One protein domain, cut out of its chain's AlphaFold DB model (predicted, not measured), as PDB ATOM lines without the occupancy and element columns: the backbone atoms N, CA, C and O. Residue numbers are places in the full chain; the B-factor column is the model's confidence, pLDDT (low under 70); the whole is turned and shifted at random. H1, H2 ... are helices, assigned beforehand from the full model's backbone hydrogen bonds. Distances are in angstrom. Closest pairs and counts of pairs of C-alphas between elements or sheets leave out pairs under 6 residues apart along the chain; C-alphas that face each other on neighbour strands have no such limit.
ATOM      1  N   PRO A 904     -35.634   1.164 -15.769       86.94
ATOM      2  CA  PRO A 904     -35.749   2.561 -16.207       86.94
ATOM      3  C   PRO A 904     -36.895   3.355 -15.558       86.94
ATOM      4  O   PRO A 904     -36.676   4.480 -15.104       86.94
ATOM      5  N   THR A 905     -38.107   2.796 -15.472       83.88
ATOM      6  CA  THR A 905     -39.245   3.460 -14.808       83.88
ATOM      7  C   THR A 905     -39.026   3.584 -13.304       83.88
ATOM      8  O   THR A 905     -39.321   4.634 -12.738       83.88
ATOM      9  N   THR A 906     -38.416   2.578 -12.673       87.31
ATOM     10  CA  THR A 906     -38.050   2.609 -11.246       87.31
ATOM     11  C   THR A 906     -36.992   3.678 -10.951       87.31
ATOM     12  O   THR A 906     -37.132   4.440  -9.995       87.31
ATOM     13  N   ALA A 907     -35.978   3.820 -11.812       86.38
ATOM     14  CA  ALA A 907     -34.972   4.877 -11.711       86.38
ATOM     15  C   ALA A 907     -35.566   6.284 -11.930       86.38
ATOM     16  O   ALA A 907     -35.207   7.221 -11.217       86.38
ATOM     17  N   SER A 908     -36.504   6.431 -12.871       84.81
ATOM     18  CA  SER A 908     -37.236   7.685 -13.113       84.81
ATOM     19  C   SER A 908     -38.129   8.076 -11.926       84.81
ATOM     20  O   SER A 908     -38.156   9.239 -11.509       84.81
ATOM     21  N   TYR A 909     -38.804   7.095 -11.318       86.06
ATOM     22  CA  TYR A 909     -39.565   7.287 -10.085       86.06
ATOM     23  C   TYR A 909     -38.655   7.728  -8.928       86.06
ATOM     24  O   TYR A 909     -38.914   8.758  -8.307       86.06
ATOM     25  N   PHE A 910     -37.545   7.021  -8.689       88.44
ATOM     26  CA  PHE A 910     -36.586   7.394  -7.645       88.44
ATOM     27  C   PHE A 910     -36.003   8.799  -7.861       88.44
ATOM     28  O   PHE A 910     -35.900   9.562  -6.908       88.44
ATOM     29  N   GLN A 911     -35.701   9.200  -9.102       87.62
ATOM     30  CA  GLN A 911     -35.261  10.569  -9.407       87.62
ATOM     31  C   GLN A 911     -36.345  11.632  -9.181       87.62
ATOM     32  O   GLN A 911     -36.038  12.758  -8.783       87.62
ATOM     33  N   SER A 912     -37.617  11.285  -9.381       85.00
ATOM     34  CA  SER A 912     -38.744  12.170  -9.067       85.00
ATOM     35  C   SER A 912     -38.881  12.377  -7.552       85.00
ATOM     36  O   SER A 912     -39.046  13.510  -7.095       85.00
ATOM     37  N   GLU A 913     -38.728  11.309  -6.762       85.06
ATOM     38  CA  GLU A 913     -38.688  11.383  -5.294       85.06
ATOM     39  C   GLU A 913     -37.448  12.160  -4.817       85.06
ATOM     40  O   GLU A 913     -37.580  13.055  -3.985       85.06
ATOM     41  N   LEU A 914     -36.263  11.902  -5.386       87.94
ATOM     42  CA  LEU A 914     -35.017  12.605  -5.056       87.94
ATOM     43  C   LEU A 914     -35.137  14.112  -5.311       87.94
ATOM     44  O   LEU A 914     -34.793  14.908  -4.444       87.94
ATOM     45  N   SER A 915     -35.693  14.508  -6.459       87.62
ATOM     46  CA  SER A 915     -35.945  15.917  -6.798       87.62
ATOM     47  C   SER A 915     -36.872  16.595  -5.782       87.62
ATOM     48  O   SER A 915     -36.727  17.780  -5.476       87.62
ATOM     49  N   ARG A 916     -37.823  15.838  -5.221       87.25
ATOM     50  CA  ARG A 916     -38.752  16.320  -4.197       87.25
ATOM     51  C   ARG A 916     -38.106  16.400  -2.809       87.25
ATOM     52  O   ARG A 916     -38.374  17.364  -2.092       87.25
ATOM     53  N   VAL A 917     -37.242  15.445  -2.457       89.56
ATOM     54  CA  VAL A 917     -36.406  15.493  -1.245       89.56
ATOM     55  C   VAL A 917     -35.432  16.667  -1.314       89.56
ATOM     56  O   VAL A 917     -35.356  17.418  -0.351       89.56
ATOM     57  N   GLN A 918     -34.769  16.888  -2.454       90.81
ATOM     58  CA  GLN A 918     -33.886  18.036  -2.680       90.81
ATOM     59  C   GLN A 918     -34.615  19.351  -2.401       90.81
ATOM     60  O   GLN A 918     -34.164  20.117  -1.559       90.81
ATOM     61  N   TRP A 919     -35.791  19.567  -3.000       90.31
ATOM     62  CA  TRP A 919     -36.585  20.774  -2.744       90.31
ATOM     63  C   TRP A 919     -36.940  20.955  -1.262       90.31
ATOM     64  O   TRP A 919     -36.876  22.067  -0.748       90.31
ATOM     65  N   LEU A 920     -37.310  19.881  -0.554       91.38
ATOM     66  CA  LEU A 920     -37.612  19.951   0.880       91.38
ATOM     67  C   LEU A 920     -36.360  20.284   1.714       91.38
ATOM     68  O   LEU A 920     -36.429  21.131   2.604       91.38
ATOM     69  N   SER A 921     -35.225  19.663   1.393       92.50
ATOM     70  CA  SER A 921     -33.922  19.925   2.012       92.50
ATOM     71  C   SER A 921     -33.438  21.354   1.760       92.50
ATOM     72  O   SER A 921     -32.985  22.001   2.700       92.50
ATOM     73  N   ASP A 922     -33.610  21.886   0.547       92.38
ATOM     74  CA  ASP A 922     -33.281  23.275   0.197       92.38
ATOM     75  C   ASP A 922     -34.101  24.275   1.032       92.38
ATOM     76  O   ASP A 922     -33.603  25.341   1.396       92.38
ATOM     77  N   LEU A 923     -35.351  23.932   1.378       92.88
ATOM     78  CA  LEU A 923     -36.179  24.744   2.274       92.88
ATOM     79  C   LEU A 923     -35.795  24.611   3.752       92.88
ATOM     80  O   LEU A 923     -35.989  25.570   4.502       92.88
ATOM     81  N   ALA A 924     -35.290  23.453   4.176       93.50
ATOM     82  CA  ALA A 924     -34.908  23.182   5.561       93.50
ATOM     83  C   ALA A 924     -33.494  23.678   5.912       93.50
ATOM     84  O   ALA A 924     -33.253  24.085   7.051       93.50
ATOM     85  N   ALA A 925     -32.572  23.674   4.946       93.25
ATOM     86  CA  ALA A 925     -31.158  23.976   5.151       93.25
ATOM     87  C   ALA A 925     -30.883  25.323   5.853       93.25
ATOM     88  O   ALA A 925     -30.081  25.316   6.790       93.25
ATOM     89  N   PRO A 926     -31.565  26.444   5.529       94.00
ATOM     90  CA  PRO A 926     -31.335  27.716   6.219       94.00
ATOM     91  C   PRO A 926     -31.654  27.642   7.717       94.00
ATOM     92  O   PRO A 926     -30.917  28.180   8.536       94.00
ATOM     93  N   TYR A 927     -32.724  26.936   8.091       93.00
ATOM     94  CA  TYR A 927     -33.117  26.751   9.490       93.00
ATOM     95  C   TYR A 927     -32.177  25.786  10.222       93.00
ATOM     96  O   TYR A 927     -31.812  26.031  11.367       93.00
ATOM     97  N   SER A 928     -31.721  24.725   9.547       91.56
ATOM     98  CA  SER A 928     -30.733  23.796  10.109       91.56
ATOM     99  C   SER A 928     -29.359  24.451  10.324       91.56
ATOM    100  O   SER A 928     -28.659  24.086  11.266       91.56
ATOM    101  N   ALA A 929     -28.970  25.417   9.485       90.62
ATOM    102  CA  ALA A 929     -27.681  26.107   9.581       90.62
ATOM    103  C   ALA A 929     -27.535  26.943  10.867       90.62
ATOM    104  O   ALA A 929     -26.438  27.035  11.415       90.62
ATOM    105  N   TRP A 930     -28.635  27.501  11.385       91.75
ATOM    106  CA  TRP A 930     -28.653  28.288  12.626       91.75
ATOM    107  C   TRP A 930     -28.190  27.493  13.864       91.75
ATOM    108  O   TRP A 930     -27.454  28.018  14.711       91.75
ATOM    109  N   PHE A 931     -28.591  26.221  13.950       87.44
ATOM    110  CA  PHE A 931     -28.249  25.321  15.057       87.44
ATOM    111  C   PHE A 931     -26.883  24.641  14.896       87.44
ATOM    112  O   PHE A 931     -26.266  24.268  15.891       87.44
ATOM    113  N   GLY A 932     -26.399  24.476  13.661       79.25
ATOM    114  CA  GLY A 932     -25.179  23.717  13.384       79.25
ATOM    115  C   GLY A 932     -25.311  22.232  13.755       79.25
ATOM    116  O   GLY A 932     -26.397  21.660  13.714       79.25
ATOM    117  N   ALA A 933     -24.191  21.593  14.103       67.38
ATOM    118  CA  ALA A 933     -24.134  20.160  14.418       67.38
ATOM    119  C   ALA A 933     -24.315  19.828  15.918       67.38
ATOM    120  O   ALA A 933     -24.185  18.671  16.311       67.38
ATOM    121  N   THR A 934     -24.556  20.824  16.777       60.41
ATOM    122  CA  THR A 934     -24.368  20.715  18.238       60.41
ATOM    123  C   THR A 934     -25.584  20.240  19.042       60.41
ATOM    124  O   THR A 934     -25.472  20.132  20.257       60.41
ATOM    125  N   VAL A 935     -26.729  19.938  18.415       58.38
ATOM    126  CA  VAL A 935     -27.949  19.485  19.122       58.38
ATOM    127  C   VAL A 935     -28.555  18.260  18.430       58.38
ATOM    128  O   VAL A 935     -29.259  18.408  17.435       58.38
ATOM    129  N   LEU A 936     -28.256  17.046  18.920       60.25
ATOM    130  CA  LEU A 936     -28.642  15.782  18.260       60.25
ATOM    131  C   LEU A 936     -29.010  14.634  19.238       60.25
ATOM    132  O   LEU A 936     -28.831  13.462  18.902       60.25
ATOM    133  N   ASP A 937     -29.548  14.924  20.428       57.38
ATOM    134  CA  ASP A 937     -29.732  13.901  21.481       57.38
ATOM    135  C   ASP A 937     -30.964  12.985  21.322       57.38
ATOM    136  O   ASP A 937     -30.920  11.834  21.755       57.38
ATOM    137  N   SER A 938     -32.053  13.419  20.670       56.97
ATOM    138  CA  SER A 938     -33.292  12.616  20.558       56.97
ATOM    139  C   SER A 938     -33.667  12.255  19.116       56.97
ATOM    140  O   SER A 938     -33.213  12.896  18.172       56.97
ATOM    141  N   GLY A 939     -34.442  11.179  18.931       56.50
ATOM    142  CA  GLY A 939     -34.753  10.611  17.609       56.50
ATOM    143  C   GLY A 939     -35.918  11.263  16.852       56.50
ATOM    144  O   GLY A 939     -35.974  11.129  15.635       56.50
ATOM    145  N   ASP A 940     -36.827  11.968  17.536       68.31
ATOM    146  CA  ASP A 940     -37.985  12.637  16.904       68.31
ATOM    147  C   ASP A 940     -37.776  14.155  16.707       68.31
ATOM    148  O   ASP A 940     -38.636  14.849  16.161       68.31
ATOM    149  N   ASP A 941     -36.607  14.674  17.085       83.69
ATOM    150  CA  ASP A 941     -36.235  16.080  16.928       83.69
ATOM    151  C   ASP A 941     -36.246  16.514  15.437       83.69
ATOM    152  O   ASP A 941     -35.519  15.930  14.621       83.69
ATOM    153  N   PRO A 942     -37.036  17.537  15.042       87.25
ATOM    154  CA  PRO A 942     -37.002  18.106  13.695       87.25
ATOM    155  C   PRO A 942     -35.616  18.605  13.260       87.25
ATOM    156  O   PRO A 942     -35.301  18.513  12.071       87.25
ATOM    157  N   ARG A 943     -34.778  19.085  14.192       88.56
ATOM    158  CA  ARG A 943     -33.395  19.523  13.932       88.56
ATOM    159  C   ARG A 943     -32.560  18.349  13.427       88.56
ATOM    160  O   ARG A 943     -32.026  18.399  12.318       88.56
ATOM    161  N   ARG A 944     -32.536  17.248  14.189       86.06
ATOM    162  CA  ARG A 944     -31.840  16.000  13.826       86.06
ATOM    163  C   ARG A 944     -32.371  15.404  12.527       86.06
ATOM    164  O   ARG A 944     -31.576  14.979  11.691       86.06
ATOM    165  N   PHE A 945     -33.694  15.405  12.355       89.00
ATOM    166  CA  PHE A 945     -34.355  14.877  11.165       89.00
ATOM    167  C   PHE A 945     -33.880  15.563   9.879       89.00
ATOM    168  O   PHE A 945     -33.496  14.898   8.911       89.00
ATOM    169  N   TRP A 946     -33.882  16.898   9.862       91.12
ATOM    170  CA  TRP A 946     -33.461  17.658   8.689       91.12
ATOM    171  C   TRP A 946     -31.952  17.648   8.495       91.12
ATOM    172  O   TRP A 946     -31.516  17.445   7.365       91.12
ATOM    173  N   TYR A 947     -31.164  17.750   9.569       89.81
ATOM    174  CA  TYR A 947     -29.709  17.619   9.495       89.81
ATOM    175  C   TYR A 947     -29.296  16.280   8.860       89.81
ATOM    176  O   TYR A 947     -28.565  16.263   7.872       89.81
ATOM    177  N   SER A 948     -29.843  15.154   9.343       89.19
ATOM    178  CA  SER A 948     -29.560  13.833   8.766       89.19
ATOM    179  C   SER A 948     -30.105  13.676   7.343       89.19
ATOM    180  O   SER A 948     -29.456  13.026   6.530       89.19
ATOM    181  N   THR A 949     -31.259  14.267   7.012       90.81
ATOM    182  CA  THR A 949     -31.812  14.217   5.645       90.81
ATOM    183  C   THR A 949     -30.932  14.976   4.647       90.81
ATOM    184  O   THR A 949     -30.674  14.470   3.556       90.81
ATOM    185  N   ILE A 950     -30.443  16.162   5.020       91.25
ATOM    186  CA  ILE A 950     -29.535  16.978   4.200       91.25
ATOM    187  C   ILE A 950     -28.177  16.276   4.048       91.25
ATOM    188  O   ILE A 950     -27.630  16.232   2.948       91.25
ATOM    189  N   ASP A 951     -27.649  15.682   5.121       89.88
ATOM    190  CA  ASP A 951     -26.372  14.964   5.095       89.88
ATOM    191  C   ASP A 951     -26.417  13.680   4.240       89.88
ATOM    192  O   ASP A 951     -25.554  13.488   3.384       89.88
ATOM    193  N   GLU A 952     -27.451  12.839   4.374       90.31
ATOM    194  CA  GLU A 952     -27.644  11.652   3.515       90.31
ATOM    195  C   GLU A 952     -27.824  12.035   2.034       90.31
ATOM    196  O   GLU A 952     -27.272  11.385   1.141       90.31
ATOM    197  N   LEU A 953     -28.552  13.123   1.761       90.69
ATOM    198  CA  LEU A 953     -28.725  13.667   0.412       90.69
ATOM    199  C   LEU A 953     -27.388  14.152  -0.175       90.69
ATOM    200  O   LEU A 953     -27.077  13.836  -1.323       90.69
ATOM    201  N   ASN A 954     -26.566  14.852   0.611       89.19
ATOM    202  CA  ASN A 954     -25.222  15.271   0.205       89.19
ATOM    203  C   ASN A 954     -24.288  14.069  -0.010       89.19
ATOM    204  O   ASN A 954     -23.543  14.041  -0.996       89.19
ATOM    205  N   ARG A 955     -24.356  13.044   0.852       89.00
ATOM    206  CA  ARG A 955     -23.606  11.790   0.684       89.00
ATOM    207  C   ARG A 955     -23.958  11.090  -0.632       89.00
ATOM    208  O   ARG A 955     -23.046  10.670  -1.345       89.00
ATOM    209  N   LEU A 956     -25.229  11.057  -1.032       87.19
ATOM    210  CA  LEU A 956     -25.624  10.513  -2.335       87.19
ATOM    211  C   LEU A 956     -25.229  11.425  -3.515       87.19
ATOM    212  O   LEU A 956     -24.590  10.968  -4.461       87.19
ATOM    213  N   VAL A 957     -25.621  12.702  -3.492       84.94
ATOM    214  CA  VAL A 957     -25.536  13.597  -4.663       84.94
ATOM    215  C   VAL A 957     -24.116  14.119  -4.892       84.94
ATOM    216  O   VAL A 957     -23.630  14.094  -6.025       84.94
ATOM    217  N   ALA A 958     -23.435  14.572  -3.836       82.69
ATOM    218  CA  ALA A 958     -22.096  15.151  -3.936       82.69
ATOM    219  C   ALA A 958     -20.994  14.087  -3.816       82.69
ATOM    220  O   ALA A 958     -20.045  14.101  -4.602       82.69
ATOM    221  N   LEU A 959     -21.121  13.153  -2.865       83.94
ATOM    222  CA  LEU A 959     -20.074  12.159  -2.573       83.94
ATOM    223  C   LEU A 959     -20.265  10.814  -3.296       83.94
ATOM    224  O   LEU A 959     -19.324  10.021  -3.344       83.94
ATOM    225  N   LYS A 960     -21.434  10.569  -3.910       86.38
ATOM    226  CA  LYS A 960     -21.786   9.315  -4.612       86.38
ATOM    227  C   LYS A 960     -21.632   8.068  -3.732       86.38
ATOM    228  O   LYS A 960     -21.278   6.990  -4.215       86.38
ATOM    229  N   ASP A 961     -21.893   8.230  -2.439       86.50
ATOM    230  CA  ASP A 961     -21.764   7.184  -1.433       86.50
ATOM    231  C   ASP A 961     -22.863   6.124  -1.590       86.50
ATOM    232  O   ASP A 961     -24.052   6.372  -1.359       86.50
ATOM    233  N   LYS A 962     -22.437   4.911  -1.954       82.94
ATOM    234  CA  LYS A 962     -23.306   3.742  -2.128       82.94
ATOM    235  C   LYS A 962     -23.816   3.145  -0.812       82.94
ATOM    236  O   LYS A 962     -24.656   2.258  -0.853       82.94
ATOM    237  N   THR A 963     -23.303   3.589   0.334       84.94
ATOM    238  CA  THR A 963     -23.743   3.125   1.660       84.94
ATOM    239  C   THR A 963     -24.806   4.028   2.292       84.94
ATOM    240  O   THR A 963     -25.427   3.634   3.281       84.94
ATOM    241  N   SER A 964     -25.071   5.197   1.691       86.81
ATOM    242  CA  SER A 964     -26.103   6.149   2.124       86.81
ATOM    243  C   SER A 964     -27.499   5.517   2.212       86.81
ATOM    244  O   SER A 964     -27.870   4.655   1.412       86.81
ATOM    245  N   GLN A 965     -28.324   5.981   3.151       85.88
ATOM    246  CA  GLN A 965     -29.710   5.513   3.299       85.88
ATOM    247  C   GLN A 965     -30.575   5.878   2.084       85.88
ATOM    248  O   GLN A 965     -31.524   5.171   1.746       85.88
ATOM    249  N   ALA A 966     -30.204   6.940   1.367       86.25
ATOM    250  CA  ALA A 966     -30.812   7.284   0.089       86.25
ATOM    251  C   ALA A 966     -30.532   6.220  -0.995       86.25
ATOM    252  O   ALA A 966     -31.440   5.878  -1.757       86.25
ATOM    253  N   GLN A 967     -29.323   5.641  -1.032       88.62
ATOM    254  CA  GLN A 967     -29.024   4.494  -1.897       88.62
ATOM    255  C   GLN A 967     -29.755   3.229  -1.427       88.62
ATOM    256  O   GLN A 967     -30.298   2.514  -2.262       88.62
ATOM    257  N   GLN A 968     -29.861   2.983  -0.116       88.25
ATOM    258  CA  GLN A 968     -30.606   1.833   0.425       88.25
ATOM    259  C   GLN A 968     -32.090   1.852   0.005       88.25
ATOM    260  O   GLN A 968     -32.648   0.809  -0.335       88.25
ATOM    261  N   LEU A 969     -32.718   3.034  -0.066       89.19
ATOM    262  CA  LEU A 969     -34.064   3.196  -0.632       89.19
ATOM    263  C   LEU A 969     -34.105   2.889  -2.143       89.19
ATOM    264  O   LEU A 969     -35.040   2.235  -2.607       89.19
ATOM    265  N   ALA A 970     -33.109   3.333  -2.916       89.44
ATOM    266  CA  ALA A 970     -33.013   3.021  -4.345       89.44
ATOM    267  C   ALA A 970     -32.823   1.514  -4.598       89.44
ATOM    268  O   ALA A 970     -33.437   0.953  -5.510       89.44
ATOM    269  N   ASP A 971     -32.014   0.856  -3.772       90.06
ATOM    270  CA  ASP A 971     -31.772  -0.583  -3.825       90.06
ATOM    271  C   ASP A 971     -33.037  -1.359  -3.442       90.06
ATOM    272  O   ASP A 971     -33.437  -2.251  -4.185       90.06
ATOM    273  N   PHE A 972     -33.749  -0.958  -2.381       90.75
ATOM    274  CA  PHE A 972     -35.060  -1.519  -2.032       90.75
ATOM    275  C   PHE A 972     -36.066  -1.408  -3.189       90.75
ATOM    276  O   PHE A 972     -36.728  -2.390  -3.528       90.75
ATOM    277  N   LEU A 973     -36.164  -0.245  -3.843       90.62
ATOM    278  CA  LEU A 973     -37.098  -0.053  -4.958       90.62
ATOM    279  C   LEU A 973     -36.796  -0.980  -6.148       90.62
ATOM    280  O   LEU A 973     -37.726  -1.523  -6.744       90.62
ATOM    281  N   ASN A 974     -35.520  -1.192  -6.481       90.81
ATOM    282  CA  ASN A 974     -35.117  -2.012  -7.630       90.81
ATOM    283  C   ASN A 974     -35.038  -3.517  -7.329       90.81
ATOM    284  O   ASN A 974     -35.377  -4.320  -8.194       90.81
ATOM    285  N   GLN A 975     -34.564  -3.901  -6.142       90.25
ATOM    286  CA  GLN A 975     -34.283  -5.296  -5.779       90.25
ATOM    287  C   GLN A 975     -35.456  -5.966  -5.054       90.25
ATOM    288  O   GLN A 975     -35.622  -7.173  -5.180       90.25
ATOM    289  N   VAL A 976     -36.270  -5.196  -4.320       90.38
ATOM    290  CA  VAL A 976     -37.392  -5.722  -3.524       90.38
ATOM    291  C   VAL A 976     -38.735  -5.311  -4.118       90.38
ATOM    292  O   VAL A 976     -39.537  -6.182  -4.425       90.38
ATOM    293  N   ALA A 977     -39.000  -4.015  -4.320       89.38
ATOM    294  CA  ALA A 977     -40.338  -3.536  -4.695       89.38
ATOM    295  C   ALA A 977     -40.725  -3.811  -6.163       89.38
ATOM    296  O   ALA A 977     -41.878  -4.135  -6.436       89.38
ATOM    297  N   LEU A 978     -39.784  -3.685  -7.105       88.81
ATOM    298  CA  LEU A 978     -40.000  -3.941  -8.537       88.81
ATOM    299  C   LEU A 978     -40.394  -5.404  -8.867       88.81
ATOM    300  O   LEU A 978     -41.333  -5.578  -9.649       88.81
ATOM    301  N   PRO A 979     -39.731  -6.451  -8.328       88.56
ATOM    302  CA  PRO A 979     -40.140  -7.840  -8.554       88.56
ATOM    303  C   PRO A 979     -41.302  -8.313  -7.663       88.56
ATOM    304  O   PRO A 979     -41.748  -9.439  -7.838       88.56
ATOM    305  N   LEU A 980     -41.789  -7.499  -6.718       88.56
ATOM    306  CA  LEU A 980     -42.741  -7.942  -5.696       88.56
ATOM    307  C   LEU A 980     -44.120  -8.283  -6.281       88.56
ATOM    308  O   LEU A 980     -44.861  -7.394  -6.714       88.56
ATOM    309  N   ASP A 981     -44.482  -9.562  -6.227       85.88
ATOM    310  CA  ASP A 981     -45.789 -10.083  -6.626       85.88
ATOM    311  C   ASP A 981     -46.636 -10.545  -5.429       85.88
ATOM    312  O   ASP A 981     -46.142 -10.726  -4.316       85.88
ATOM    313  N   TYR A 982     -47.940 -10.705  -5.651       80.44
ATOM    314  CA  TYR A 982     -48.892 -11.118  -4.616       80.44
ATOM    315  C   TYR A 982     -48.714 -12.567  -4.119       80.44
ATOM    316  O   TYR A 982     -49.300 -12.923  -3.099       80.44
ATOM    317  N   GLN A 983     -47.931 -13.402  -4.809       76.50
ATOM    318  CA  GLN A 983     -47.710 -14.806  -4.438       76.50
ATOM    319  C   GLN A 983     -46.490 -14.967  -3.517       76.50
ATOM    320  O   GLN A 983     -46.509 -15.772  -2.590       76.50
ATOM    321  N   SER A 984     -45.443 -14.174  -3.744       80.00
ATOM    322  CA  SER A 984     -44.176 -14.187  -3.004       80.00
ATOM    323  C   SER A 984     -44.078 -13.112  -1.916       80.00
ATOM    324  O   SER A 984     -43.219 -13.213  -1.033       80.00
ATOM    325  N   CYS A 985     -44.964 -12.103  -1.920       87.06
ATOM    326  CA  CYS A 985     -44.837 -10.923  -1.060       87.06
ATOM    327  C   CYS A 985     -44.674 -11.236   0.431       87.06
ATOM    328  O   CYS A 985     -43.914 -10.543   1.105       87.06
ATOM    329  N   GLN A 986     -45.338 -12.267   0.959       83.19
ATOM    330  CA  GLN A 986     -45.294 -12.561   2.392       83.19
ATOM    331  C   GLN A 986     -43.895 -13.022   2.830       83.19
ATOM    332  O   GLN A 986     -43.396 -12.566   3.858       83.19
ATOM    333  N   GLN A 987     -43.235 -13.856   2.018       84.75
ATOM    334  CA  GLN A 987     -41.871 -14.324   2.267       84.75
ATOM    335  C   GLN A 987     -40.860 -13.188   2.062       84.75
ATOM    336  O   GLN A 987     -40.085 -12.879   2.967       84.75
ATOM    337  N   THR A 988     -40.915 -12.500   0.918       87.06
ATOM    338  CA  THR A 988     -39.967 -11.426   0.575       87.06
ATOM    339  C   THR A 988     -40.031 -10.241   1.545       87.06
ATOM    340  O   THR A 988     -39.009  -9.618   1.835       87.06
ATOM    341  N   LEU A 989     -41.211  -9.918   2.089       88.19
ATOM    342  CA  LEU A 989     -41.370  -8.845   3.077       88.19
ATOM    343  C   LEU A 989     -41.036  -9.281   4.513       88.19
ATOM    344  O   LEU A 989     -40.763  -8.410   5.342       88.19
ATOM    345  N   ALA A 990     -41.039 -10.579   4.836       84.50
ATOM    346  CA  ALA A 990     -40.661 -11.068   6.166       84.50
ATOM    347  C   ALA A 990     -39.178 -10.801   6.480       84.50
ATOM    348  O   ALA A 990     -38.841 -10.470   7.613       84.50
ATOM    349  N   GLU A 991     -38.317 -10.854   5.461       84.00
ATOM    350  CA  GLU A 991     -36.881 -10.548   5.559       84.00
ATOM    351  C   GLU A 991     -36.587  -9.040   5.717       84.00
ATOM    352  O   GLU A 991     -35.462  -8.654   6.031       84.00
ATOM    353  N   GLN A 992     -37.589  -8.169   5.525       85.12
ATOM    354  CA  GLN A 992     -37.434  -6.713   5.619       85.12
ATOM    355  C   GLN A 992     -37.721  -6.197   7.044       85.12
ATOM    356  O   GLN A 992     -38.765  -6.551   7.618       85.12
ATOM    357  N   PRO A 993     -36.869  -5.307   7.601       75.00
ATOM    358  CA  PRO A 993     -37.014  -4.793   8.964       75.00
ATOM    359  C   PRO A 993     -38.372  -4.105   9.170       75.00
ATOM    360  O   PRO A 993     -38.864  -3.389   8.299       75.00
ATOM    361  N   ALA A 994     -39.002  -4.364  10.320       58.56
ATOM    362  CA  ALA A 994     -40.373  -3.927  10.592       58.56
ATOM    363  C   ALA A 994     -40.473  -2.453  11.020       58.56
ATOM    364  O   ALA A 994     -41.357  -1.749  10.537       58.56
ATOM    365  N   ASP A 995     -39.552  -1.995  11.869       64.75
ATOM    366  CA  ASP A 995     -39.465  -0.612  12.333       64.75
ATOM    367  C   ASP A 995     -38.002  -0.157  12.376       64.75
ATOM    368  O   ASP A 995     -37.128  -0.834  12.923       64.75
ATOM    369  N   THR A 996     -37.744   1.022  11.816       64.94
ATOM    370  CA  THR A 996     -36.495   1.772  11.976       64.94
ATOM    371  C   THR A 996     -36.822   3.121  12.606       64.94
ATOM    372  O   THR A 996     -37.925   3.645  12.439       64.94
ATOM    373  N   ALA A 997     -35.883   3.694  13.360       66.81
ATOM    374  CA  ALA A 997     -36.073   5.032  13.909       66.81
ATOM    375  C   ALA A 997     -36.182   6.057  12.764       66.81
ATOM    376  O   ALA A 997     -35.382   6.027  11.828       66.81
ATOM    377  N   GLU A 998     -37.147   6.979  12.854       74.00
ATOM    378  CA  GLU A 998     -37.449   7.996  11.830       74.00
ATOM    379  C   GLU A 998     -36.399   9.131  11.790       74.00
ATOM    380  O   GLU A 998     -36.718  10.309  11.930       74.00
ATOM    381  N   ILE A 999     -35.124   8.771  11.619       81.19
ATOM    382  CA  ILE A 999     -33.964   9.670  11.733       81.19
ATOM    383  C   ILE A 999     -33.843  10.607  10.520       81.19
ATOM    384  O   ILE A 999     -33.305  11.700  10.650       81.19
ATOM    385  N   ASN A1000     -34.343  10.208   9.347       87.88
ATOM    386  CA  ASN A1000     -34.382  11.040   8.142       87.88
ATOM    387  C   ASN A1000     -35.496  10.599   7.179       87.88
ATOM    388  O   ASN A1000     -36.135   9.556   7.348       87.88
ATOM    389  N   LEU A1001     -35.709  11.405   6.141       88.62
ATOM    390  CA  LEU A1001     -36.792  11.231   5.178       88.62
ATOM    391  C   LEU A1001     -36.685   9.948   4.327       88.62
ATOM    392  O   LEU A1001     -37.716   9.399   3.937       88.62
ATOM    393  N   PHE A1002     -35.474   9.440   4.072       88.06
ATOM    394  CA  PHE A1002     -35.265   8.213   3.291       88.06
ATOM    395  C   PHE A1002     -35.674   6.967   4.086       88.06
ATOM    396  O   PHE A1002     -36.443   6.150   3.575       88.06
ATOM    397  N   ALA A1003     -35.256   6.874   5.355       85.50
ATOM    398  CA  ALA A1003     -35.679   5.810   6.268       85.50
ATOM    399  C   ALA A1003     -37.204   5.799   6.466       85.50
ATOM    400  O   ALA A1003     -37.839   4.752   6.339       85.50
ATOM    401  N   VAL A1004     -37.813   6.974   6.684       85.19
ATOM    402  CA  VAL A1004     -39.279   7.120   6.774       85.19
ATOM    403  C   VAL A1004     -39.965   6.602   5.508       85.19
ATOM    404  O   VAL A1004     -40.954   5.869   5.594       85.19
ATOM    405  N   ARG A1005     -39.441   6.940   4.320       85.94
ATOM    406  CA  ARG A1005     -40.036   6.513   3.048       85.94
ATOM    407  C   ARG A1005     -39.931   5.003   2.836       85.94
ATOM    408  O   ARG A1005     -40.927   4.391   2.450       85.94
ATOM    409  N   GLN A1006     -38.774   4.403   3.122       86.62
ATOM    410  CA  GLN A1006     -38.556   2.958   2.998       86.62
ATOM    411  C   GLN A1006     -39.468   2.168   3.950       86.62
ATOM    412  O   GLN A1006     -40.225   1.306   3.504       86.62
ATOM    413  N   THR A1007     -39.472   2.514   5.240       85.06
ATOM    414  CA  THR A1007     -40.302   1.853   6.261       85.06
ATOM    415  C   THR A1007     -41.794   2.020   5.965       85.06
ATOM    416  O   THR A1007     -42.561   1.065   6.087       85.06
ATOM    417  N   GLY A1008     -42.213   3.196   5.483       85.50
ATOM    418  CA  GLY A1008     -43.584   3.436   5.027       85.50
ATOM    419  C   GLY A1008     -44.008   2.515   3.877       85.50
ATOM    420  O   GLY A1008     -45.085   1.921   3.940       85.50
ATOM    421  N   LEU A1009     -43.154   2.340   2.861       85.81
ATOM    422  CA  LEU A1009     -43.414   1.428   1.739       85.81
ATOM    423  C   LEU A1009     -43.476  -0.039   2.187       85.81
ATOM    424  O   LEU A1009     -44.393  -0.749   1.779       85.81
ATOM    425  N   ILE A1010     -42.567  -0.485   3.064       87.50
ATOM    426  CA  ILE A1010     -42.580  -1.846   3.634       87.50
ATOM    427  C   ILE A1010     -43.881  -2.096   4.410       87.50
ATOM    428  O   ILE A1010     -44.531  -3.125   4.218       87.50
ATOM    429  N   ARG A1011     -44.299  -1.149   5.262       86.56
ATOM    430  CA  ARG A1011     -45.518  -1.263   6.078       86.56
ATOM    431  C   ARG A1011     -46.784  -1.316   5.213       86.56
ATOM    432  O   ARG A1011     -47.651  -2.154   5.451       86.56
ATOM    433  N   GLN A1012     -46.870  -0.477   4.176       85.50
ATOM    434  CA  GLN A1012     -47.972  -0.509   3.203       85.50
ATOM    435  C   GLN A1012     -47.997  -1.813   2.390       85.50
ATOM    436  O   GLN A1012     -49.071  -2.379   2.180       85.50
ATOM    437  N   ALA A1013     -46.832  -2.306   1.959       86.81
ATOM    438  CA  ALA A1013     -46.708  -3.559   1.222       86.81
ATOM    439  C   ALA A1013     -47.163  -4.763   2.063       86.81
ATOM    440  O   ALA A1013     -47.959  -5.570   1.585       86.81
ATOM    441  N   LYS A1014     -46.734  -4.844   3.333       86.56
ATOM    442  CA  LYS A1014     -47.156  -5.901   4.273       86.56
ATOM    443  C   LYS A1014     -48.679  -5.913   4.447       86.56
ATOM    444  O   LYS A1014     -49.288  -6.971   4.319       86.56
TER     445      LYS A1014
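AT A GLANCE: This is residues 904 to 1014 of the 1273 residues of the protein "IcmF-related_N domain-containing protein" of Gynuella sunshinyii YC6258 (UniProt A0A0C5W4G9). A long, kinked helix, H1, is crossed by H2 at its residues 918 to 931, while H3 packs along its residues 906 to 910 and H5 runs beside H3. Short H4 sits by the last residues of H5. The printed part, 111 residues with five named helices, H1 to H5, and no named strand, is all helix. It is compact, with a radius of gyration of the C-alphas of 15.1 A, and elongated, spanning 50 by 30 by 20 A.

HOW THE PARTS SIT: H1, residues 904 to 931, has a kink of 47 degrees near residue 924. It touches H2, residues 942 to 957, at a steep tilt of 49 degrees; the closest C-alphas, of Ser 921 and Ile 950, are 5.7 A apart. H3, residues 965 to 977, touches H5, residues 1001 to 1014, at a shallow tilt of 21 degrees, the same way; the closest C-alphas, of Ala 966 and Phe 1002, are 5.6 A apart. H4, residues 985 to 990, touches H5; the closest C-alphas, of Leu 989 and Lys 1014, are 6.6 A apart. Every O i to N i+4 pair is within hydrogen-bond range in H2, H4 and H5, against 20 of 24 in H1 and 8 of 9 in H3.

IN THESE COORDINATES: H1 runs 39.4 A from C-alpha 904 at (-35.749, 2.561, -16.207); H2 measures 22.1 A, and H5, 20.0 A, ends at C-alpha 1014, (-47.156, -5.901, 4.273).

THE WHOLE: The printed part has no cut, and its four links are short. Confidence is low, under 70, at residues 933 to 940 and 994 to 997.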